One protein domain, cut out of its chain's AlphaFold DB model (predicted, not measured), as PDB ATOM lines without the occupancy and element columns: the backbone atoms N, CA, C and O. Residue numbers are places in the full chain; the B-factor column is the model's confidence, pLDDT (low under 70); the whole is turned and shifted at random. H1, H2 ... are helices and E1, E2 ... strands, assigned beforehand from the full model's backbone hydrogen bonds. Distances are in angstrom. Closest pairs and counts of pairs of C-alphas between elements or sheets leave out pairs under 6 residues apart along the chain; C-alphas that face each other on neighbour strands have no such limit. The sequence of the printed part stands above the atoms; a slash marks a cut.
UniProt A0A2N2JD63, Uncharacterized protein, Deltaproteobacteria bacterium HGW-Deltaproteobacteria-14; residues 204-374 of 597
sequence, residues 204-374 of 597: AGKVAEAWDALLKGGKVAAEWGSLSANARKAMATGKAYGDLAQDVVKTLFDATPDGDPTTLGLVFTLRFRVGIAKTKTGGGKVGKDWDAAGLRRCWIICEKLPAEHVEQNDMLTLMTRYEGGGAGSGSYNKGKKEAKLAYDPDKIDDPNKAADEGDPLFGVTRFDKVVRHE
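Overview. This is residues 204 to 374 of the 597 residues of an uncharacterized protein of Deltaproteobacteria bacterium HGW-Deltaproteobacteria-14 (UniProt A0A2N2JD63). An elongated body has a loose cluster of three short helices, H1 to H3, at one end and a twisted four-stranded sheet at the other, with H7 over its E3 and E4. Between the cluster and H7, helices H4, H5 and H6 run side by side, and H5 packs on the sheet's E1 side. The 171 printed residues hold seven named helices and four named strands in the order H1 H2 H3 H4 H5 E1 H6 E2 E3 E4 H7. The sheet's order is E1 E2 E4 E3, mixed, and the class is mixed, helices and strands. The whole is compact, with a radius of gyration of the C-alphas of 16.8 A and spans of 52 by 34 by 30 A.

Arrangement. Start at H1, residues 207 to 216, which only just touches H3, residues 229 to 236, with 3 pairs of C-alphas within 8 A, the closest Ala 208 and Ala 236 at 5.4 A. H2, residues 221 to 226, is close to but not clearly touching H4, residues 243 to 255. H4 and H5, residues 261 to 272, form a helical hairpin at a shallow tilt of 14 degrees; their closest C-alphas, Phe 253 and Val 267, are 6.0 A apart. H6, residues 292 to 303, touches H5 at a shallow tilt of 8 degrees, the same way, closest at the C-alphas of Pro 261 and Ala 292, 5.0 A. E1, residues 275 to 278, H6 and E2, residues 318 to 321, form a strand-helix-strand unit, two parallel neighbour strands with a helix between, whose crossover is left-handed; look for N 319 and O 275 at 2.8 A. E4, residues 338 to 342, is parallel to E2, with N 341 and O 320 at 2.8 A, and forms a hairpin with the antiparallel E3, residues 329 to 333, with N 331 and O 340 at 2.9 A. H7, residues 366 to 374, lies over E4 and E3 at a height over the sheet of 8.2 A, and H6 only grazes the sheet. H5 and H7 on one face of the sheet make two layers. In each of the seven helices every O i to N i+4 pair is within hydrogen-bond range.

Along the chain. Find C-alpha 207 at (24.872, -0.328, -38.187), where H1 begins; it runs 14.3 A. H4 measures 18.4 A, H5 16.0 A and H6 16.3 A; E3 measures 13.9 A. H7 ends at C-alpha 374, (17.714, 26.403, -39.742).

Size, cuts and confidence. The farthest C-alphas, Ala 229 and Glu 357, are 53.5 A apart. The printed part has no cut; the links E1 to H6, H6 to E2 and E4 to H7 are long. Mean pLDDT of the printed part is 87.8, and 24 residues are under 70, among them residues 215 to 223 and 235 to 244.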
ATOM      1  N   ALA A 204      32.392   1.397 -40.183       72.44
ATOM      2  CA  ALA A 204      32.414   0.242 -41.077       72.44
ATOM      3  C   ALA A 204      31.069  -0.034 -41.788       72.44
ATOM      4  O   ALA A 204      30.952  -1.030 -42.501       72.44
ATOM      5  N   GLY A 205      30.036   0.791 -41.582       70.25
ATOM      6  CA  GLY A 205      28.693   0.571 -42.136       70.25
ATOM      7  C   GLY A 205      27.926  -0.592 -41.488       70.25
ATOM      8  O   GLY A 205      26.859  -0.978 -41.968       70.25
ATOM      9  N   LYS A 206      28.428  -1.142 -40.379       75.62
ATOM     10  CA  LYS A 206      27.851  -2.268 -39.629       75.62
ATOM     11  C   LYS A 206      26.838  -1.779 -38.594       75.62
ATOM     12  O   LYS A 206      26.936  -2.068 -37.406       75.62
ATOM     13  N   VAL A 207      25.841  -1.025 -39.053       68.38
ATOM     14  CA  VAL A 207      24.872  -0.328 -38.187       68.38
ATOM     15  C   VAL A 207      24.124  -1.293 -37.258       68.38
ATOM     16  O   VAL A 207      23.960  -0.996 -36.082       68.38
ATOM     17  N   ALA A 208      23.724  -2.476 -37.740       68.44
ATOM     18  CA  ALA A 208      23.050  -3.480 -36.908       68.44
ATOM     19  C   ALA A 208      23.945  -4.026 -35.778       68.44
ATOM     20  O   ALA A 208      23.489  -4.158 -34.647       68.44
ATOM     21  N   GLU A 209      25.223  -4.290 -36.063       76.81
ATOM     22  CA  GLU A 209      26.190  -4.735 -35.050       76.81
ATOM     23  C   GLU A 209      26.491  -3.612 -34.052       76.81
ATOM     24  O   GLU A 209      26.617  -3.873 -32.858       76.81
ATOM     25  N   ALA A 210      26.570  -2.361 -34.523       73.62
ATOM     26  CA  ALA A 210      26.739  -1.187 -33.671       73.62
ATOM     27  C   ALA A 210      25.584  -1.057 -32.669       73.62
ATOM     28  O   ALA A 210      25.819  -0.802 -31.490       73.62
ATOM     29  N   TRP A 211      24.351  -1.299 -33.124       71.69
ATOM     30  CA  TRP A 211      23.171  -1.345 -32.263       71.69
ATOM     31  C   TRP A 211      23.238  -2.494 -31.265       71.69
ATOM     32  O   TRP A 211      23.088  -2.264 -30.069       71.69
ATOM     33  N   ASP A 212      23.526  -3.712 -31.715       72.44
ATOM     34  CA  ASP A 212      23.642  -4.852 -30.806       72.44
ATOM     35  C   ASP A 212      24.733  -4.639 -29.746       72.44
ATOM     36  O   ASP A 212      24.539  -5.003 -28.586       72.44
ATOM     37  N   ALA A 213      25.859  -4.025 -30.114       75.88
ATOM     38  CA  ALA A 213      26.933  -3.679 -29.186       75.88
ATOM     39  C   ALA A 213      26.495  -2.603 -28.180       75.88
ATOM     40  O   ALA A 213      26.739  -2.753 -26.983       75.88
ATOM     41  N   LEU A 214      25.801  -1.561 -28.648       70.81
ATOM     42  CA  LEU A 214      25.276  -0.493 -27.798       70.81
ATOM     43  C   LEU A 214      24.246  -1.023 -26.787       70.81
ATOM     44  O   LEU A 214      24.229  -0.626 -25.623       70.81
ATOM     45  N   LEU A 215      23.393  -1.947 -27.224       69.81
ATOM     46  CA  LEU A 215      22.198  -2.360 -26.489       69.81
ATOM     47  C   LEU A 215      22.445  -3.551 -25.561       69.81
ATOM     48  O   LEU A 215      21.677  -3.749 -24.624       69.81
ATOM     49  N   LYS A 216      23.526  -4.316 -25.758       69.12
ATOM     50  CA  LYS A 216      23.935  -5.406 -24.850       69.12
ATOM     51  C   LYS A 216      24.646  -4.923 -23.579       69.12
ATOM     52  O   LYS A 216      24.743  -5.693 -22.628       69.12
ATOM     53  N   GLY A 217      25.146  -3.686 -23.551       59.41
ATOM     54  CA  GLY A 217      26.039  -3.195 -22.493       59.41
ATOM     55  C   GLY A 217      25.416  -2.301 -21.412       59.41
ATOM     56  O   GLY A 217      26.161  -1.810 -20.569       59.41
ATOM     57  N   GLY A 218      24.100  -2.043 -21.414       62.22
ATOM     58  CA  GLY A 218      23.524  -0.975 -20.580       62.22
ATOM     59  C   GLY A 218      22.113  -1.208 -20.033       62.22
ATOM     60  O   GLY A 218      21.463  -2.211 -20.318       62.22
ATOM     61  N   LYS A 219      21.616  -0.220 -19.267       57.56
ATOM     62  CA  LYS A 219      20.272  -0.192 -18.638       57.56
ATOM     63  C   LYS A 219      19.104  -0.347 -19.626       57.56
ATOM     64  O   LYS A 219      17.988  -0.620 -19.205       57.56
ATOM     65  N   VAL A 220      19.359  -0.194 -20.924       64.19
ATOM     66  CA  VAL A 220      18.349  -0.210 -21.994       64.19
ATOM     67  C   VAL A 220      18.212  -1.586 -22.662       64.19
ATOM     68  O   VAL A 220      17.330  -1.792 -23.491       64.19
ATOM     69  N   ALA A 221      19.042  -2.562 -22.273       69.38
ATOM     70  CA  ALA A 221      18.990  -3.926 -22.804       69.38
ATOM     71  C   ALA A 221      17.606  -4.577 -22.622       69.38
ATOM     72  O   ALA A 221      17.126  -5.279 -23.513       69.38
ATOM     73  N   ALA A 222      16.950  -4.311 -21.487       67.62
ATOM     74  CA  ALA A 222      15.619  -4.831 -21.184       67.62
ATOM     75  C   ALA A 222      14.542  -4.255 -22.122       67.62
ATOM     76  O   ALA A 222      13.728  -5.007 -22.658       67.62
ATOM     77  N   GLU A 223      14.570  -2.945 -22.385       68.06
ATOM     78  CA  GLU A 223      13.618  -2.298 -23.299       68.06
ATOM     79  C   GLU A 223      13.887  -2.633 -24.766       68.06
ATOM     80  O   GLU A 223      12.966  -2.843 -25.549       68.06
ATOM     81  N   TRP A 224      15.151  -2.787 -25.155       71.00
ATOM     82  CA  TRP A 224      15.477  -3.296 -26.485       71.00
ATOM     83  C   TRP A 224      14.997  -4.738 -26.694       71.00
ATOM     84  O   TRP A 224      14.536  -5.113 -27.781       71.00
ATOM     85  N   GLY A 225      15.097  -5.558 -25.645       72.19
ATOM     86  CA  GLY A 225      14.603  -6.930 -25.625       72.19
ATOM     87  C   GLY A 225      13.086  -7.022 -25.786       72.19
ATOM     88  O   GLY A 225      12.616  -7.953 -26.443       72.19
ATOM     89  N   SER A 226      12.331  -6.047 -25.265       71.06
ATOM     90  CA  SER A 226      10.861  -6.030 -25.330       71.06
ATOM     91  C   SER A 226      10.308  -5.719 -26.727       71.06
ATOM     92  O   SER A 226       9.169  -6.074 -27.037       71.06
ATOM     93  N   LEU A 227      11.110  -5.116 -27.608       69.31
ATOM     94  CA  LEU A 227      10.713  -4.870 -28.991       69.31
ATOM     95  C   LEU A 227      10.558  -6.165 -29.800       69.31
ATOM     96  O   LEU A 227      11.229  -7.172 -29.576       69.31
ATOM     97  N   SER A 228       9.711  -6.135 -30.831       75.88
ATOM     98  CA  SER A 228       9.649  -7.241 -31.790       75.88
ATOM     99  C   SER A 228      10.913  -7.289 -32.659       75.88
ATOM    100  O   SER A 228      11.554  -6.268 -32.927       75.88
ATOM    101  N   ALA A 229      11.258  -8.472 -33.177       76.25
ATOM    102  CA  ALA A 229      12.354  -8.612 -34.140       76.25
ATOM    103  C   ALA A 229      12.158  -7.721 -35.384       76.25
ATOM    104  O   ALA A 229      13.126  -7.175 -35.910       76.25
ATOM    105  N   ASN A 230      10.906  -7.516 -35.811       69.81
ATOM    106  CA  ASN A 230      10.574  -6.618 -36.916       69.81
ATOM    107  C   ASN A 230      10.804  -5.145 -36.561       69.81
ATOM    108  O   ASN A 230      11.329  -4.420 -37.397       69.81
ATOM    109  N   ALA A 231      10.475  -4.711 -35.339       69.12
ATOM    110  CA  ALA A 231      10.759  -3.351 -34.878       69.12
ATOM    111  C   ALA A 231      12.272  -3.092 -34.812       69.12
ATOM    112  O   ALA A 231      12.753  -2.108 -35.375       69.12
ATOM    113  N   ARG A 232      13.042  -4.028 -34.239       74.69
ATOM    114  CA  ARG A 232      14.515  -3.966 -34.236       74.69
ATOM    115  C   ARG A 232      15.095  -3.910 -35.651       74.69
ATOM    116  O   ARG A 232      15.943  -3.070 -35.942       74.69
ATOM    117  N   LYS A 233      14.592  -4.749 -36.562       72.06
ATOM    118  CA  LYS A 233      14.998  -4.755 -37.977       72.06
ATOM    119  C   LYS A 233      14.611  -3.463 -38.705       72.06
ATOM    120  O   LYS A 233      15.390  -2.972 -39.521       72.06
ATOM    121  N   ALA A 234      13.434  -2.902 -38.437       70.00
ATOM    122  CA  ALA A 234      12.979  -1.650 -39.038       70.00
ATOM    123  C   ALA A 234      13.874  -0.475 -38.624       70.00
ATOM    124  O   ALA A 234      14.322   0.274 -39.491       70.00
ATOM    125  N   MET A 235      14.223  -0.385 -37.336       69.56
ATOM    126  CA  MET A 235      15.177   0.606 -36.830       69.56
ATOM    127  C   MET A 235      16.571   0.427 -37.439       69.56
ATOM    128  O   MET A 235      17.137   1.381 -37.962       69.56
ATOM    129  N   ALA A 236      17.093  -0.804 -37.479       68.75
ATOM    130  CA  ALA A 236      18.407  -1.083 -38.065       68.75
ATOM    131  C   ALA A 236      18.490  -0.772 -39.572       68.75
ATOM    132  O   ALA A 236      19.575  -0.531 -40.095       68.75
ATOM    133  N   THR A 237      17.354  -0.781 -40.278       66.81
ATOM    134  CA  THR A 237      17.276  -0.497 -41.722       66.81
ATOM    135  C   THR A 237      16.813   0.924 -42.041       66.81
ATOM    136  O   THR A 237      16.667   1.259 -43.217       66.81
ATOM    137  N   GLY A 238      16.561   1.758 -41.024       63.06
ATOM    138  CA  GLY A 238      16.084   3.130 -41.206       63.06
ATOM    139  C   GLY A 238      14.728   3.223 -41.916       63.06
ATOM    140  O   GLY A 238      14.420   4.247 -42.522       63.06
ATOM    141  N   LYS A 239      13.901   2.169 -41.894       68.56
ATOM    142  CA  LYS A 239      12.521   2.233 -42.410       68.56
ATOM    143  C   LYS A 239      11.620   2.946 -41.408       68.56
ATOM    144  O   LYS A 239      11.991   3.087 -40.251       68.56
ATOM    145  N   ALA A 240      10.483   3.489 -41.851       64.62
ATOM    146  CA  ALA A 240       9.491   4.041 -40.923       64.62
ATOM    147  C   ALA A 240       9.120   2.958 -39.907       64.62
ATOM    148  O   ALA A 240       8.784   1.834 -40.286       64.62
ATOM    149  N   TYR A 241       9.267   3.281 -38.630       67.38
ATOM    150  CA  TYR A 241       8.908   2.412 -37.527       67.38
ATOM    151  C   TYR A 241       7.780   3.102 -36.758       67.38
ATOM    152  O   TYR A 241       7.817   4.315 -36.566       67.38
ATOM    153  N   GLY A 242       6.726   2.349 -36.432       67.06
ATOM    154  CA  GLY A 242       5.530   2.895 -35.778       67.06
ATOM    155  C   GLY A 242       5.802   3.411 -34.361       67.06
ATOM    156  O   GLY A 242       6.906   3.245 -33.839       67.06
ATOM    157  N   ASP A 243       4.776   3.986 -33.734       69.88
ATOM    158  CA  ASP A 243       4.846   4.718 -32.456       69.88
ATOM    159  C   ASP A 243       5.614   3.980 -31.346       69.88
ATOM    160  O   ASP A 243       6.507   4.554 -30.732       69.88
ATOM    161  N   LEU A 244       5.376   2.673 -31.167       60.88
ATOM    162  CA  LEU A 244       6.062   1.858 -30.151       60.88
ATOM    163  C   LEU A 244       7.595   1.894 -30.277       60.88
ATOM    164  O   LEU A 244       8.317   1.839 -29.285       60.88
ATOM    165  N   ALA A 245       8.114   1.964 -31.501       74.38
ATOM    166  CA  ALA A 245       9.550   2.061 -31.711       74.38
ATOM    167  C   ALA A 245      10.065   3.493 -31.482       74.38
ATOM    168  O   ALA A 245      11.219   3.645 -31.099       74.38
ATOM    169  N   GLN A 246       9.234   4.532 -31.621       82.00
ATOM    170  CA  GLN A 246       9.620   5.892 -31.228       82.00
ATOM    171  C   GLN A 246       9.784   6.011 -29.710       82.00
ATOM    172  O   GLN A 246      10.776   6.595 -29.272       82.00
ATOM    173  N   ASP A 247       8.887   5.401 -28.930       81.75
ATOM    174  CA  ASP A 247       8.978   5.393 -27.465       81.75
ATOM    175  C   ASP A 247      10.260   4.708 -26.986       81.75
ATOM    176  O   ASP A 247      10.986   5.266 -26.168       81.75
ATOM    177  N   VAL A 248      10.622   3.554 -27.558       81.12
ATOM    178  CA  VAL A 248      11.873   2.874 -27.176       81.12
ATOM    179  C   VAL A 248      13.112   3.672 -27.579       81.12
ATOM    180  O   VAL A 248      14.069   3.743 -26.809       81.12
ATOM    181  N   VAL A 249      13.119   4.310 -28.755       86.12
ATOM    182  CA  VAL A 249      14.240   5.183 -29.148       86.12
ATOM    183  C   VAL A 249      14.329   6.387 -28.206       86.12
ATOM    184  O   VAL A 249      15.436   6.788 -27.846       86.12
ATOM    185  N   LYS A 250      13.195   6.925 -27.745       91.06
ATOM    186  CA  LYS A 250      13.167   7.980 -26.732       91.06
ATOM    187  C   LYS A 250      13.694   7.503 -25.382       91.06
ATOM    188  O   LYS A 250      14.553   8.182 -24.826       91.06
ATOM    189  N   THR A 251      13.268   6.351 -24.872       85.00
ATOM    190  CA  THR A 251      13.798   5.852 -23.597       85.00
ATOM    191  C   THR A 251      15.288   5.553 -23.687       85.00
ATOM    192  O   THR A 251      16.038   5.880 -22.769       85.00
ATOM    193  N   LEU A 252      15.752   4.995 -24.808       84.31
ATOM    194  CA  LEU A 252      17.177   4.810 -25.069       84.31
ATOM    195  C   LEU A 252      17.923   6.142 -25.045       84.31
ATOM    196  O   LEU A 252      18.976   6.243 -24.411       84.31
ATOM    197  N   PHE A 253      17.374   7.163 -25.701       91.38
ATOM    198  CA  PHE A 253      17.933   8.505 -25.666       91.38
ATOM    199  C   PHE A 253      17.999   8.992 -24.218       91.38
ATOM    200  O   PHE A 253      19.085   9.304 -23.739       91.38
ATOM    201  N   ASP A 254      16.887   9.025 -23.486       91.06
ATOM    202  CA  ASP A 254      16.786   9.527 -22.105       91.06
ATOM    203  C   ASP A 254      17.679   8.753 -21.115       91.06
ATOM    204  O   ASP A 254      18.267   9.354 -20.218       91.06
ATOM    205  N   ALA A 255      17.870   7.448 -21.315       85.06
ATOM    206  CA  ALA A 255      18.731   6.605 -20.484       85.06
ATOM    207  C   ALA A 255      20.233   6.725 -20.807       85.06
ATOM    208  O   ALA A 255      21.064   6.279 -20.011       85.06
ATOM    209  N   THR A 256      20.594   7.291 -21.961       82.62
ATOM    210  CA  THR A 256      21.999   7.484 -22.352       82.62
ATOM    211  C   THR A 256      22.638   8.585 -21.491       82.62
ATOM    212  O   THR A 256      22.118   9.698 -21.455       82.62
ATOM    213  N   PRO A 257      23.762   8.338 -20.796       87.88
ATOM    214  CA  PRO A 257      24.405   9.358 -19.968       87.88
ATOM    215  C   PRO A 257      24.914  10.556 -20.778       87.88
ATOM    216  O   PRO A 257      25.416  10.397 -21.889       87.88
ATOM    217  N   ASP A 258      24.909  11.746 -20.175       93.75
ATOM    218  CA  ASP A 258      25.423  12.967 -20.818       93.75
ATOM    219  C   ASP A 258      26.939  12.917 -21.109       93.75
ATOM    220  O   ASP A 258      27.442  13.640 -21.967       93.75
ATOM    221  N   GLY A 259      27.671  12.021 -20.435       91.56
ATOM    222  CA  GLY A 259      29.075  11.723 -20.730       91.56
ATOM    223  C   GLY A 259      29.303  10.937 -22.028       91.56
ATOM    224  O   GLY A 259      30.457  10.736 -22.403       91.56
ATOM    225  N   ASP A 260      28.242  10.504 -22.719       87.94
ATOM    226  CA  ASP A 260      28.313   9.782 -23.996       87.94
ATOM    227  C   ASP A 260      27.512  10.487 -25.116       87.94
ATOM    228  O   ASP A 260      26.489   9.991 -25.608       87.94
ATOM    229  N   PRO A 261      27.975  11.667 -25.570       91.94
ATOM    230  CA  PRO A 261      27.320  12.408 -26.645       91.94
ATOM    231  C   PRO A 261      27.367  11.681 -27.997       91.94
ATOM    232  O   PRO A 261      26.545  11.961 -28.872       91.94
ATOM    233  N   THR A 262      28.294  10.735 -28.184       86.94
ATOM    234  CA  THR A 262      28.372   9.930 -29.412       86.94
ATOM    235  C   THR A 262      27.141   9.042 -29.531       86.94
ATOM    236  O   THR A 262      26.459   9.070 -30.559       86.94
ATOM    237  N   THR A 263      26.810   8.310 -28.465       82.25
ATOM    238  CA  THR A 263      25.595   7.491 -28.419       82.25
ATOM    239  C   THR A 263      24.342   8.349 -28.570       82.25
ATOM    240  O   THR A 263      23.479   8.016 -29.384       82.25
ATOM    241  N   LEU A 264      24.261   9.498 -27.884       92.50
ATOM    242  CA  LEU A 264      23.141  10.435 -28.056       92.50
ATOM    243  C   LEU A 264      22.967  10.856 -29.520       92.50
ATOM    244  O   LEU A 264      21.846  10.858 -30.027       92.50
ATOM    245  N   GLY A 265      24.059  11.168 -30.223       92.19
ATOM    246  CA  GLY A 265      24.025  11.544 -31.637       92.19
ATOM    247  C   GLY A 265      23.531  10.418 -32.552       92.19
ATOM    248  O   GLY A 265      22.776  10.676 -33.496       92.19
ATOM    249  N   LEU A 266      23.898   9.165 -32.266       85.75
ATOM    250  CA  LEU A 266      23.425   7.994 -33.015       85.75
ATOM    251  C   LEU A 266      21.930   7.749 -32.805       85.75
ATOM    252  O   LEU A 266      21.199   7.542 -33.774       85.75
ATOM    253  N   VAL A 267      21.460   7.824 -31.560       87.50
ATOM    254  CA  VAL A 267      20.039   7.654 -31.219       87.50
ATOM    255  C   VAL A 267      19.201   8.810 -31.775       87.50
ATOM    256  O   VAL A 267      18.129   8.576 -32.331       87.50
ATOM    257  N   PHE A 268      19.718  10.041 -31.741       94.69
ATOM    258  CA  PHE A 268      19.107  11.189 -32.418       94.69
ATOM    259  C   PHE A 268      18.976  10.946 -33.928       94.69
ATOM    260  O   PHE A 268      17.899  11.125 -34.500       94.69
ATOM    261  N   THR A 269      20.054  10.489 -34.572       91.12
ATOM    262  CA  THR A 269      20.055  10.168 -36.009       91.12
ATOM    263  C   THR A 269      19.041   9.070 -36.324       91.12
ATOM    264  O   THR A 269      18.352   9.143 -37.338       91.12
ATOM    265  N   LEU A 270      18.889   8.075 -35.447       86.19
ATOM    266  CA  LEU A 270      17.872   7.037 -35.596       86.19
ATOM    267  C   LEU A 270      16.450   7.601 -35.484       86.19
ATOM    268  O   LEU A 270      15.585   7.217 -36.275       86.19
ATOM    269  N   ARG A 271      16.205   8.505 -34.525       91.94
ATOM    270  CA  ARG A 271      14.890   9.125 -34.312       91.94
ATOM    271  C   ARG A 271      14.461   9.984 -35.484       91.94
ATOM    272  O   ARG A 271      13.332   9.867 -35.951       91.94
ATOM    273  N   PHE A 272      15.347  10.872 -35.910       93.56
ATOM    274  CA  PHE A 272      15.004  11.954 -36.821       93.56
ATOM    275  C   PHE A 272      15.578  11.764 -38.219       93.56
ATOM    276  O   PHE A 272      15.380  12.629 -39.052       93.56
ATOM    277  N   ARG A 273      16.327  10.696 -38.509       91.69
ATOM    278  CA  ARG A 273      16.989  10.483 -39.818       91.69
ATOM    279  C   ARG A 273      17.866  11.659 -40.272       91.69
ATOM    280  O   ARG A 273      18.207  11.767 -41.447       91.69
ATOM    281  N   VAL A 274      18.263  12.512 -39.331       95.06
ATOM    282  CA  VAL A 274      19.156  13.646 -39.538       95.06
ATOM    283  C   VAL A 274      20.494  13.271 -38.928       95.06
ATOM    284  O   VAL A 274      20.588  13.079 -37.717       95.06
ATOM    285  N   GLY A 275      21.526  13.153 -39.760       94.50
ATOM    286  CA  GLY A 275      22.868  12.854 -39.278       94.50
ATOM    287  C   GLY A 275      23.378  13.944 -38.338       94.50
ATOM    288  O   GLY A 275      23.114  15.127 -38.552       94.50
ATOM    289  N   ILE A 276      24.155  13.553 -37.334       96.56
ATOM    290  CA  ILE A 276      24.859  14.463 -36.427       96.56
ATOM    291  C   ILE A 276      26.357  14.388 -36.718       96.56
ATOM    292  O   ILE A 276      26.946  13.309 -36.711       96.56
ATOM    293  N   ALA A 277      26.992  15.532 -36.966       96.06
ATOM    294  CA  ALA A 277      28.441  15.593 -37.155       96.06
ATOM    295  C   ALA A 277      29.034  16.931 -36.696       96.06
ATOM    296  O   ALA A 277      28.326  17.899 -36.430       96.06
ATOM    297  N   LYS A 278      30.362  17.032 -36.653       95.31
ATOM    298  CA  LYS A 278      31.026  18.341 -36.650       95.31
ATOM    299  C   LYS A 278      31.059  18.926 -38.057       95.31
ATOM    300  O   LYS A 278      31.134  18.207 -39.054       95.31
ATOM    301  N   THR A 279      31.038  20.248 -38.149       91.44
ATOM    302  CA  THR A 279      31.173  20.950 -39.429       91.44
ATOM    303  C   THR A 279      32.551  20.647 -40.005       91.44
ATOM    304  O   THR A 279      33.554  20.801 -39.312       91.44
ATOM    305  N   LYS A 280      32.632  20.233 -41.275       88.31
ATOM    306  CA  LYS A 280      33.933  20.072 -41.943       88.31
ATOM    307  C   LYS A 280      34.640  21.427 -41.978       88.31
ATOM    308  O   LYS A 280      34.055  22.389 -42.479       88.31
ATOM    309  N   THR A 281      35.866  21.491 -41.458       75.81
ATOM    310  CA  THR A 281      36.671  22.718 -41.413       75.81
ATOM    311  C   THR A 281      36.724  23.355 -42.800       75.81
ATOM    312  O   THR A 281      37.158  22.735 -43.769       75.81
ATOM    313  N   GLY A 282      36.208  24.579 -42.913       71.25
ATOM    314  CA  GLY A 282      36.070  25.275 -44.189       71.25
ATOM    315  C   GLY A 282      35.224  26.539 -44.059       71.25
ATOM    316  O   GLY A 282      34.235  26.571 -43.331       71.25
ATOM    317  N   GLY A 283      35.619  27.607 -44.758       71.25
ATOM    318  CA  GLY A 283      34.927  28.901 -44.681       71.25
ATOM    319  C   GLY A 283      35.128  29.645 -43.355       71.25
ATOM    320  O   GLY A 283      34.234  30.371 -42.933       71.25
ATOM    321  N   GLY A 284      36.270  29.439 -42.688       81.38
ATOM    322  CA  GLY A 284      36.635  30.136 -41.446       81.38
ATOM    323  C   GLY A 284      35.948  29.621 -40.176       81.38
ATOM    324  O   GLY A 284      36.179  30.173 -39.109       81.38
ATOM    325  N   LYS A 285      35.119  28.574 -40.269       87.25
ATOM    326  CA  LYS A 285      34.480  27.930 -39.113       87.25
ATOM    327  C   LYS A 285      35.237  26.654 -38.741       87.25
ATOM    328  O   LYS A 285      35.457  25.796 -39.602       87.25
ATOM    329  N   VAL A 286      35.609  26.526 -37.469       94.06
ATOM    330  CA  VAL A 286      36.216  25.314 -36.898       94.06
ATOM    331  C   VAL A 286      35.094  24.363 -36.487       94.06
ATOM    332  O   VAL A 286      34.151  24.770 -35.813       94.06
ATOM    333  N   GLY A 287      35.139  23.110 -36.939       95.31
ATOM    334  CA  GLY A 287      34.167  22.099 -36.523       95.31
ATOM    335  C   GLY A 287      34.299  21.784 -35.036       95.31
ATOM    336  O   GLY A 287      35.412  21.598 -34.556       95.31
ATOM    337  N   LYS A 288      33.173  21.677 -34.327       96.75
ATOM    338  CA  LYS A 288      33.129  21.289 -32.913       96.75
ATOM    339  C   LYS A 288      32.259  20.048 -32.770       96.75
ATOM    340  O   LYS A 288      31.231  19.959 -33.441       96.75
ATOM    341  N   ASP A 289      32.677  19.096 -31.944       96.75
ATOM    342  CA  ASP A 289      31.872  17.908 -31.658       96.75
ATOM    343  C   ASP A 289      30.615  18.299 -30.873       96.75
ATOM    344  O   ASP A 289      30.600  19.306 -30.159       96.75
ATOM    345  N   TRP A 290      29.535  17.544 -31.038       97.94
ATOM    346  CA  TRP A 290      28.304  17.766 -30.283       97.94
ATOM    347  C   TRP A 290      28.485  17.372 -28.814       97.94
ATOM    348  O   TRP A 290      29.196  16.420 -28.509       97.94
ATOM    349  N   ASP A 291      27.831  18.107 -27.916       97.88
ATOM    350  CA  ASP A 291      27.705  17.741 -26.501       97.88
ATOM    351  C   ASP A 291      26.281  17.271 -26.189       97.88
ATOM    352  O   ASP A 291      25.354  17.453 -26.987       97.88
ATOM    353  N   ALA A 292      26.113  16.657 -25.019       97.50
ATOM    354  CA  ALA A 292      24.820  16.161 -24.578       97.50
ATOM    355  C   ALA A 292      23.785  17.283 -24.449       97.50
ATOM    356  O   ALA A 292      22.678  17.125 -24.955       97.50
ATOM    357  N   ALA A 293      24.149  18.433 -23.870       98.06
ATOM    358  CA  ALA A 293      23.232  19.559 -23.678       98.06
ATOM    359  C   ALA A 293      22.571  20.005 -24.996       98.06
ATOM    360  O   ALA A 293      21.343  20.092 -25.084       98.06
ATOM    361  N   GLY A 294      23.359  20.205 -26.057       98.06
ATOM    362  CA  GLY A 294      22.817  20.574 -27.364       98.06
ATOM    363  C   GLY A 294      22.004  19.472 -28.027       98.06
ATOM    364  O   GLY A 294      20.965  19.770 -28.613       98.06
ATOM    365  N   LEU A 295      22.416  18.204 -27.919       98.38
ATOM    366  CA  LEU A 295      21.654  17.079 -28.479       98.38
ATOM    367  C   LEU A 295      20.302  16.909 -27.784       98.38
ATOM    368  O   LEU A 295      19.277  16.764 -28.454       98.38
ATOM    369  N   ARG A 296      20.282  16.987 -26.452       98.19
ATOM    370  CA  ARG A 296      19.068  16.953 -25.626       98.19
ATOM    371  C   ARG A 296      18.119  18.078 -26.008       98.19
ATOM    372  O   ARG A 296      16.931  17.843 -26.224       98.19
ATOM    373  N   ARG A 297      18.644  19.295 -26.152       98.19
ATOM    374  CA  ARG A 297      17.827  20.450 -26.516       98.19
ATOM    375  C   ARG A 297      17.297  20.351 -27.947       98.19
ATOM    376  O   ARG A 297      16.106  20.571 -28.163       98.19
ATOM    377  N   CYS A 298      18.131  19.942 -28.906       98.38
ATOM    378  CA  CYS A 298      17.704  19.664 -30.279       98.38
ATOM    379  C   CYS A 298      16.600  18.608 -30.340       98.38
ATOM    380  O   CYS A 298      15.653  18.793 -31.102       98.38
ATOM    381  N   TRP A 299      16.689  17.536 -29.543       98.25
ATOM    382  CA  TRP A 299      15.652  16.504 -29.486       98.25
ATOM    383  C   TRP A 299      14.298  17.106 -29.121       98.25
ATOM    384  O   TRP A 299      13.338  16.951 -29.872       98.25
ATOM    385  N   ILE A 300      14.240  17.859 -28.016       97.69
ATOM    386  CA  ILE A 300      13.010  18.501 -27.523       97.69
ATOM    387  C   ILE A 300      12.396  19.418 -28.589       97.69
ATOM    388  O   ILE A 300      11.175  19.517 -28.706       97.69
ATOM    389  N   ILE A 301      13.233  20.117 -29.359       98.19
ATOM    390  CA  ILE A 301      12.767  21.001 -30.429       98.19
ATOM    391  C   ILE A 301      12.223  20.178 -31.599       98.19
ATOM    392  O   ILE A 301      11.108  20.442 -32.040       98.19
ATOM    393  N   CYS A 302      12.985  19.197 -32.084       97.81
ATOM    394  CA  CYS A 302      12.630  18.390 -33.252       97.81
ATOM    395  C   CYS A 302      11.377  17.542 -33.017       97.81
ATOM    396  O   CYS A 302      10.549  17.427 -33.913       97.81
ATOM    397  N   GLU A 303      11.202  17.009 -31.809       96.31
ATOM    398  CA  GLU A 303      10.028  16.227 -31.405       96.31
ATOM    399  C   GLU A 303       8.725  17.041 -31.441       96.31
ATOM    400  O   GLU A 303       7.656  16.499 -31.704       96.31
ATOM    401  N   LYS A 304       8.805  18.358 -31.224       95.94
ATOM    402  CA  LYS A 304       7.648  19.267 -31.276       95.94
ATOM    403  C   LYS A 304       7.297  19.736 -32.689       95.94
ATOM    404  O   LYS A 304       6.315  20.459 -32.857       95.94
ATOM    405  N   LEU A 305       8.104  19.395 -33.691       96.56
ATOM    406  CA  LEU A 305       7.870  19.771 -35.083       96.56
ATOM    407  C   LEU A 305       7.200  18.619 -35.847       96.56
ATOM    408  O   LEU A 305       7.405  17.454 -35.507       96.56
ATOM    409  N   PRO A 306       6.428  18.911 -36.912       95.69
ATOM    410  CA  PRO A 306       5.898  17.871 -37.786       95.69
ATOM    411  C   PRO A 306       7.008  16.959 -38.324       95.69
ATOM    412  O   PRO A 306       8.058  17.440 -38.757       95.69
ATOM    413  N   ALA A 307       6.757  15.646 -38.357       93.50
ATOM    414  CA  ALA A 307       7.733  14.666 -38.841       93.50
ATOM    415  C   ALA A 307       8.217  14.987 -40.267       93.50
ATOM    416  O   ALA A 307       9.399  14.848 -40.564       93.50
ATOM    417  N   GLU A 308       7.345  15.516 -41.126       94.62
ATOM    418  CA  GLU A 308       7.679  15.948 -42.489       94.62
ATOM    419  C   GLU A 308       8.690  17.093 -42.591       94.62
ATOM    420  O   GLU A 308       9.238  17.319 -43.676       94.62
ATOM    421  N   HIS A 309       8.925  17.819 -41.495       97.06
ATOM    422  CA  HIS A 309       9.862  18.942 -41.434       97.06
ATOM    423  C   HIS A 309      11.242  18.523 -40.937       97.06
ATOM    424  O   HIS A 309      12.216  19.223 -41.219       97.06
ATOM    425  N   VAL A 310      11.323  17.392 -40.230       96.12
ATOM    426  CA  VAL A 310      12.566  16.876 -39.653       96.12
ATOM    427  C   VAL A 310      12.838  15.466 -40.169       96.12
ATOM    428  O   VAL A 310      13.668  15.298 -41.053       96.12
ATOM    429  N   GLU A 311      12.093  14.471 -39.684       92.56
ATOM    430  CA  GLU A 311      12.323  13.056 -39.988       92.56
ATOM    431  C   GLU A 311      12.184  12.706 -41.470       92.56
ATOM    432  O   GLU A 311      13.017  12.010 -42.043       92.56
ATOM    433  N   GLN A 312      11.133  13.192 -42.112       91.31
ATOM    434  CA  GLN A 312      10.806  12.872 -43.503       91.31
ATOM    435  C   GLN A 312      11.129  14.056 -44.427       91.31
ATOM    436  O   GLN A 312      10.530  14.229 -45.496       91.31
ATOM    437  N   ASN A 313      12.048  14.918 -43.993       95.00
ATOM    438  CA  ASN A 313      12.493  16.058 -44.768       95.00
ATOM    439  C   ASN A 313      13.794  15.723 -45.488       95.00
ATOM    440  O   ASN A 313      14.882  15.814 -44.925       95.00
ATOM    441  N   ASP A 314      13.695  15.385 -46.769       96.06
ATOM    442  CA  ASP A 314      14.869  15.094 -47.582       96.06
ATOM    443  C   ASP A 314      15.757  16.329 -47.804       96.06
ATOM    444  O   ASP A 314      16.875  16.177 -48.291       96.06
ATOM    445  N   MET A 315      15.301  17.535 -47.447       97.56
ATOM    446  CA  MET A 315      16.107  18.755 -47.435       97.56
ATOM    447  C   MET A 315      16.865  18.969 -46.117       97.56
ATOM    448  O   MET A 315      17.685  19.877 -46.040       97.56
ATOM    449  N   LEU A 316      16.678  18.126 -45.101       97.81
ATOM    450  CA  LEU A 316      17.410  18.185 -43.836       97.81
ATOM    451  C   LEU A 316      18.038  16.826 -43.527       97.81
ATOM    452  O   LEU A 316      17.511  16.036 -42.758       97.81
ATOM    453  N   THR A 317      19.189  16.545 -44.127       96.62
ATOM    454  CA  THR A 317      19.857  15.244 -43.948       96.62
ATOM    455  C   THR A 317      20.962  15.273 -42.899       96.62
ATOM    456  O   THR A 317      21.423  14.223 -42.455       96.62
ATOM    457  N   LEU A 318      21.431  16.466 -42.528       97.31
ATOM    458  CA  LEU A 318      22.594  16.637 -41.666       97.31
ATOM    459  C   LEU A 318      22.446  17.879 -40.781       97.31
ATOM    460  O   LEU A 318      22.126  18.966 -41.264       97.31
ATOM    461  N   MET A 319      22.752  17.729 -39.499       98.50
ATOM    462  CA  MET A 319      23.006  18.824 -38.575       98.50
ATOM    463  C   MET A 319      24.464  18.786 -38.142       98.50
ATOM    464  O   MET A 319      24.953  17.781 -37.615       98.50
ATOM    465  N   THR A 320      25.174  19.894 -38.352       97.75
ATOM    466  CA  THR A 320      26.564  20.009 -37.927       97.75
ATOM    467  C   THR A 320      26.791  21.078 -36.885       97.75
ATOM    468  O   THR A 320      26.137  22.116 -36.901       97.75
ATOM    469  N   ARG A 321      27.778  20.866 -36.013       97.69
ATOM    470  CA  ARG A 321      28.206  21.879 -35.045       97.69
ATOM    471  C   ARG A 321      29.534  22.527 -35.430       97.69
ATOM    472  O   ARG A 321      30.429  21.875 -35.975       97.69
ATOM    473  N   TYR A 322      29.666  23.829 -35.216       96.75
ATOM    474  CA  TYR A 322      30.931  24.558 -35.314       96.75
ATOM    475  C   TYR A 322      31.185  25.388 -34.053       96.75
ATOM    476  O   TYR A 322      30.297  25.580 -33.223       96.75
ATOM    477  N   GLU A 323      32.423  25.833 -33.886       95.38
ATOM    478  CA  GLU A 323      32.861  26.653 -32.763       95.38
ATOM    479  C   GLU A 323      32.289  28.080 -32.826       95.38
ATOM    480  O   GLU A 323      32.158  28.674 -33.899       95.38
ATOM    481  N   GLY A 324      31.972  28.646 -31.658       93.19
ATOM    482  CA  GLY A 324      31.467  30.008 -31.494       93.19
ATOM    483  C   GLY A 324      29.967  30.064 -31.194       93.19
ATOM    484  O   GLY A 324      29.386  29.125 -30.661       93.19
ATOM    485  N   GLY A 325      29.335  31.191 -31.528       85.31
ATOM    486  CA  GLY A 325      27.878  31.348 -31.493       85.31
ATOM    487  C   GLY A 325      27.267  31.842 -30.178       85.31
ATOM    488  O   GLY A 325      26.123  32.284 -30.218       85.31
ATOM    489  N   GLY A 326      27.996  31.850 -29.054       94.31
ATOM    490  CA  GLY A 326      27.463  32.308 -27.761       94.31
ATOM    491  C   GLY A 326      26.145  31.602 -27.426       94.31
ATOM    492  O   GLY A 326      26.090  30.381 -27.456       94.31
ATOM    493  N   ALA A 327      25.069  32.360 -27.218       93.94
ATOM    494  CA  ALA A 327      23.724  31.824 -26.977       93.94
ATOM    495  C   ALA A 327      23.104  31.046 -28.164       93.94
ATOM    496  O   ALA A 327      22.123  30.324 -28.008       93.94
ATOM    497  N   GLY A 328      23.624  31.220 -29.382       95.44
ATOM    498  CA  GLY A 328      23.151  30.509 -30.568       95.44
ATOM    499  C   GLY A 328      23.391  31.268 -31.873       95.44
ATOM    500  O   GLY A 328      22.994  32.429 -32.045       95.44
ATOM    501  N   SER A 329      23.980  30.571 -32.838       96.56
ATOM    502  CA  SER A 329      24.197  31.004 -34.218       96.56
ATOM    503  C   SER A 329      24.008  29.820 -35.159       96.56
ATOM    504  O   SER A 329      24.256  28.678 -34.777       96.56
ATOM    505  N   GLY A 330      23.587  30.087 -36.392       96.50
ATOM    506  CA  GLY A 330      23.435  29.041 -37.381       96.50
ATOM    507  C   GLY A 330      23.621  29.521 -38.811       96.50
ATOM    508  O   GLY A 330      23.847  30.705 -39.084       96.50
ATOM    509  N   SER A 331      23.659  28.549 -39.715       96.56
ATOM    510  CA  SER A 331      23.568  28.776 -41.149       96.56
ATOM    511  C   SER A 331      23.148  27.495 -41.852       96.56
ATOM    512  O   SER A 331      23.743  26.445 -41.598       96.56
ATOM    513  N   TYR A 332      22.257  27.604 -42.825       97.44
ATOM    514  CA  TYR A 332      21.819  26.472 -43.622       97.44
ATOM    515  C   TYR A 332      22.544  26.412 -44.973       97.44
ATOM    516  O   TYR A 332      22.702  27.410 -45.682       97.44
ATOM    517  N   ASN A 333      22.998  25.219 -45.357       95.88
ATOM    518  CA  ASN A 333      23.584  24.948 -46.663       95.88
ATOM    519  C   ASN A 333      22.624  24.103 -47.505       95.88
ATOM    520  O   ASN A 333      22.559  22.883 -47.360       95.88
ATOM    521  N   LYS A 334      21.949  24.759 -48.455       95.44
ATOM    522  CA  LYS A 334      21.007  24.120 -49.385       95.44
ATOM    523  C   LYS A 334      21.625  22.990 -50.205       95.44
ATOM    524  O   LYS A 334      21.006  21.942 -50.339       95.44
ATOM    525  N   GLY A 335      22.835  23.181 -50.734       95.06
ATOM    526  CA  GLY A 335      23.494  22.182 -51.582       95.06
ATOM    527  C   GLY A 335      23.867  20.905 -50.828       95.06
ATOM    528  O   GLY A 335      23.919  19.833 -51.421       95.06
ATOM    529  N   LYS A 336      24.092  21.014 -49.515       95.19
ATOM    530  CA  LYS A 336      24.421  19.885 -48.637       95.19
ATOM    531  C   LYS A 336      23.253  19.406 -47.781       95.19
ATOM    532  O   LYS A 336      23.447  18.447 -47.041       95.19
ATOM    533  N   LYS A 337      22.084  20.058 -47.866       97.38
ATOM    534  CA  LYS A 337      20.906  19.742 -47.039       97.38
ATOM    535  C   LYS A 337      21.287  19.709 -45.548       97.38
ATOM    536  O   LYS A 337      20.994  18.759 -44.821       97.38
ATOM    537  N   GLU A 338      22.067  20.719 -45.148       97.50
ATOM    538  CA  GLU A 338      22.857  20.744 -43.912       97.50
ATOM    539  C   GLU A 338      22.529  21.994 -43.087       97.50
ATOM    540  O   GLU A 338      22.808  23.115 -43.519       97.50
ATOM    541  N   ALA A 339      22.001  21.804 -41.879       98.12
ATOM    542  CA  ALA A 339      21.846  22.859 -40.883       98.12
ATOM    543  C   ALA A 339      23.103  22.931 -40.006       98.12
ATOM    544  O   ALA A 339      23.482  21.951 -39.367       98.12
ATOM    545  N   LYS A 340      23.769  24.086 -39.962       97.56
ATOM    546  CA  LYS A 340      24.966  24.290 -39.134       97.56
ATOM    547  C   LYS A 340      24.611  25.110 -37.916       97.56
ATOM    548  O   LYS A 340      24.023  26.172 -38.071       97.56
ATOM    549  N   LEU A 341      25.045  24.673 -36.747       98.06
ATOM    550  CA  LEU A 341      24.733  25.283 -35.463       98.06
ATOM    551  C   LEU A 341      26.021  25.589 -34.694       98.06
ATOM    552  O   LEU A 341      27.007  24.859 -34.778       98.06
ATOM    553  N   ALA A 342      26.021  26.673 -33.935       97.50
ATOM    554  CA  ALA A 342      27.080  27.017 -33.000       97.50
ATOM    555  C   ALA A 342      26.476  27.632 -31.749       97.50
ATOM    556  O   ALA A 342      25.576  28.470 -31.828       97.50
ATOM    557  N   TYR A 343      26.966  27.182 -30.605       97.88
ATOM    558  CA  TYR A 343      26.502  27.589 -29.292       97.88
ATOM    559  C   TYR A 343      27.554  27.240 -28.235       97.88
ATOM    560  O   TYR A 343      28.347  26.296 -28.386       97.88
ATOM    561  N   ASP A 344      27.506  28.009 -27.161       97.50
ATOM    562  CA  ASP A 344      28.168  27.788 -25.890       97.50
ATOM    563  C   ASP A 344      27.202  27.012 -24.972       97.50
ATOM    564  O   ASP A 344      26.084  27.492 -24.758       97.50
ATOM    565  N   PRO A 345      27.560  25.810 -24.482       96.56
ATOM    566  CA  PRO A 345      26.672  24.991 -23.651       96.56
ATOM    567  C   PRO A 345      26.175  25.718 -22.404       96.56
ATOM    568  O   PRO A 345      25.007  25.582 -22.054       96.56
ATOM    569  N   ASP A 346      27.020  26.562 -21.813       97.19
ATOM    570  CA  ASP A 346      26.693  27.318 -20.600       97.19
ATOM    571  C   ASP A 346      25.699  28.461 -20.865       97.19
ATOM    572  O   ASP A 346      25.177  29.073 -19.937       97.19
ATOM    573  N   LYS A 347      25.432  28.758 -22.141       97.81
ATOM    574  CA  LYS A 347      24.531  29.823 -22.604       97.81
ATOM    575  C   LYS A 347      23.404  29.285 -23.472       97.81
ATOM    576  O   LYS A 347      22.750  30.052 -24.174       97.81
ATOM    577  N   ILE A 348      23.182  27.971 -23.485       97.06
ATOM    578  CA  ILE A 348      22.181  27.367 -24.370       97.06
ATOM    579  C   ILE A 348      20.760  27.860 -24.061       97.06
ATOM    580  O   ILE A 348      19.939  27.950 -24.973       97.06
ATOM    581  N   ASP A 349      20.498  28.243 -22.810       97.88
ATOM    582  CA  ASP A 349      19.219  28.792 -22.352       97.88
ATOM    583  C   ASP A 349      19.148  30.331 -22.411       97.88
ATOM    584  O   ASP A 349      18.096  30.902 -22.109       97.88
ATOM    585  N   ASP A 350      20.218  31.016 -22.835       98.06
ATOM    586  CA  ASP A 350      20.243  32.480 -22.890       98.06
ATOM    587  C   ASP A 350      19.132  33.028 -23.810       98.06
ATOM    588  O   ASP A 350      18.869  32.497 -24.905       98.06
ATOM    589  N   PRO A 351      18.491  34.142 -23.415       97.88
ATOM    590  CA  PRO A 351      17.403  34.729 -24.180       97.88
ATOM    591  C   PRO A 351      17.897  35.386 -25.476       97.88
ATOM    592  O   PRO A 351      18.993  35.948 -25.568       97.88
ATOM    593  N   ASN A 352      17.038  35.390 -26.490       96.31
ATOM    594  CA  ASN A 352      17.261  36.061 -27.758       96.31
ATOM    595  C   ASN A 352      17.104  37.579 -27.606       96.31
ATOM    596  O   ASN A 352      15.995  38.110 -27.647       96.31
ATOM    597  N   LYS A 353      18.239  38.275 -27.506       93.69
ATOM    598  CA  LYS A 353      18.319  39.746 -27.459       93.69
ATOM    599  C   LYS A 353      18.577  40.406 -28.821       93.69
ATOM    600  O   LYS A 353      18.822  41.600 -28.876       93.69
ATOM    601  N   ALA A 354      18.586  39.634 -29.911       88.31
ATOM    602  CA  ALA A 354      18.783  40.159 -31.269       88.31
ATOM    603  C   ALA A 354      17.461  40.405 -32.024       88.31
ATOM    604  O   ALA A 354      17.471  40.625 -33.234       88.31
ATOM    605  N   ALA A 355      16.330  40.281 -31.330       91.62
ATOM    606  CA  ALA A 355      15.037  40.797 -31.763       91.62
ATOM    607  C   ALA A 355      14.746  42.082 -30.970       91.62
ATOM    608  O   ALA A 355      15.342  42.272 -29.907       91.62
ATOM    609  N   ASP A 356      13.869  42.948 -31.475       92.50
ATOM    610  CA  ASP A 356      13.480  44.156 -30.743       92.50
ATOM    611  C   ASP A 356      12.529  43.805 -29.596       92.50
ATOM    612  O   ASP A 356      11.774  42.836 -29.678       92.50
ATOM    613  N   GLU A 357      12.527  44.596 -28.523       94.12
ATOM    614  CA  GLU A 357      11.508  44.454 -27.482       94.12
ATOM    615  C   GLU A 357      10.111  44.633 -28.108       94.12
ATOM    616  O   GLU A 357       9.843  45.609 -28.807       94.12
ATOM    617  N   GLY A 358       9.236  43.644 -27.906       92.56
ATOM    618  CA  GLY A 358       7.919  43.565 -28.549       92.56
ATOM    619  C   GLY A 358       7.860  42.700 -29.816       92.56
ATOM    620  O   GLY A 358       6.757  42.353 -30.247       92.56
ATOM    621  N   ASP A 359       8.993  42.287 -30.391       94.62
ATOM    622  CA  ASP A 359       8.998  41.259 -31.437       94.62
ATOM    623  C   ASP A 359       8.631  39.881 -30.836       94.62
ATOM    624  O   ASP A 359       9.100  39.539 -29.747       94.62
ATOM    625  N   PRO A 360       7.873  39.019 -31.547       96.00
ATOM    626  CA  PRO A 360       7.474  37.695 -31.053       96.00
ATOM    627  C   PRO A 360       8.625  36.759 -30.657       96.00
ATOM    628  O   PRO A 360       8.427  35.815 -29.895       96.00
ATOM    629  N   LEU A 361       9.819  36.986 -31.209       95.88
ATOM    630  CA  LEU A 361      11.018  36.202 -30.917       95.88
ATOM    631  C   LEU A 361      11.930  36.859 -29.873       95.88
ATOM    632  O   LEU A 361      13.027  36.352 -29.638       95.88
ATOM    633  N   PHE A 362      11.541  37.975 -29.262       96.81
ATOM    634  CA  PHE A 362      12.301  38.575 -28.169       96.81
ATOM    635  C   PHE A 362      12.186  37.737 -26.895       96.81
ATOM    636  O   PHE A 362      11.119  37.230 -26.560       96.81
ATOM    637  N   GLY A 363      13.299  37.559 -26.181       96.81
ATOM    638  CA  GLY A 363      13.316  36.867 -24.887       96.81
ATOM    639  C   GLY A 363      13.211  35.337 -24.946       96.81
ATOM    640  O   GLY A 363      13.582  34.677 -23.981       96.81
ATOM    641  N   VAL A 364      12.789  34.747 -26.070       97.06
ATOM    642  CA  VAL A 364      12.790  33.282 -26.253       97.06
ATOM    643  C   VAL A 364      14.219  32.737 -26.250       97.06
ATOM    644  O   VAL A 364      15.142  33.453 -26.631       97.06
ATOM    645  N   THR A 365      14.429  31.469 -25.894       98.06
ATOM    646  CA  THR A 365      15.765  30.850 -25.939       98.06
ATOM    647  C   THR A 365      16.400  30.993 -27.327       98.06
ATOM    648  O   THR A 365      15.832  30.558 -28.339       98.06
ATOM    649  N   ARG A 366      17.592  31.603 -27.397       97.69
ATOM    650  CA  ARG A 366      18.262  31.894 -28.674       97.69
ATOM    651  C   ARG A 366      18.604  30.619 -29.436       97.69
ATOM    652  O   ARG A 366      18.385  30.580 -30.648       97.69
ATOM    653  N   PHE A 367      19.101  29.595 -28.744       98.38
ATOM    654  CA  PHE A 367      19.411  28.300 -29.340       98.38
ATOM    655  C   PHE A 367      18.180  27.685 -30.015       98.38
ATOM    656  O   PHE A 367      18.218  27.382 -31.208       98.38
ATOM    657  N   ASP A 368      17.059  27.600 -29.298       98.50
ATOM    658  CA  ASP A 368      15.805  27.051 -29.816       98.50
ATOM    659  C   ASP A 368      15.328  27.757 -31.080       98.50
ATOM    660  O   ASP A 368      14.965  27.116 -32.072       98.50
ATOM    661  N   LYS A 369      15.353  29.093 -31.048       98.06
ATOM    662  CA  LYS A 369      14.997  29.924 -32.197       98.06
ATOM    663  C   LYS A 369      15.898  29.619 -33.389       98.06
ATOM    664  O   LYS A 369      15.403  29.529 -34.509       98.06
ATOM    665  N   VAL A 370      17.208  29.475 -33.173       98.50
ATOM    666  CA  VAL A 370      18.169  29.180 -34.245       98.50
ATOM    667  C   VAL A 370      17.920  27.792 -34.830       98.50
ATOM    668  O   VAL A 370      17.832  27.676 -36.045       98.50
ATOM    669  N   VAL A 371      17.718  26.759 -34.009       98.69
ATOM    670  CA  VAL A 371      17.405  25.409 -34.509       98.69
ATOM    671  C   VAL A 371      16.142  25.427 -35.375       98.69
ATOM    672  O   VAL A 371      16.171  24.931 -36.502       98.69
ATOM    673  N   ARG A 372      15.050  26.053 -34.909       98.62
ATOM    674  CA  ARG A 372      13.818  26.182 -35.713       98.62
ATOM    675  C   ARG A 372      14.048  26.968 -36.999       98.62
ATOM    676  O   ARG A 372      13.508  26.588 -38.028       98.62
ATOM    677  N   HIS A 373      14.845  28.032 -36.950       98.69
ATOM    678  CA  HIS A 373      15.194  28.834 -38.121       98.69
ATOM    679  C   HIS A 373      15.948  28.004 -39.174       98.69
ATOM    680  O   HIS A 373      15.559  28.002 -40.340       98.69
ATOM    681  N   GLU A 374      16.971  27.236 -38.785       98.62
ATOM    682  CA  GLU A 374      17.714  26.403 -39.742       98.62
ATOM    683  C   GLU A 374      16.849  25.274 -40.330       98.62
ATOM    684  O   GLU A 374      16.960  24.962 -41.516       98.62
TER     685      GLU A 374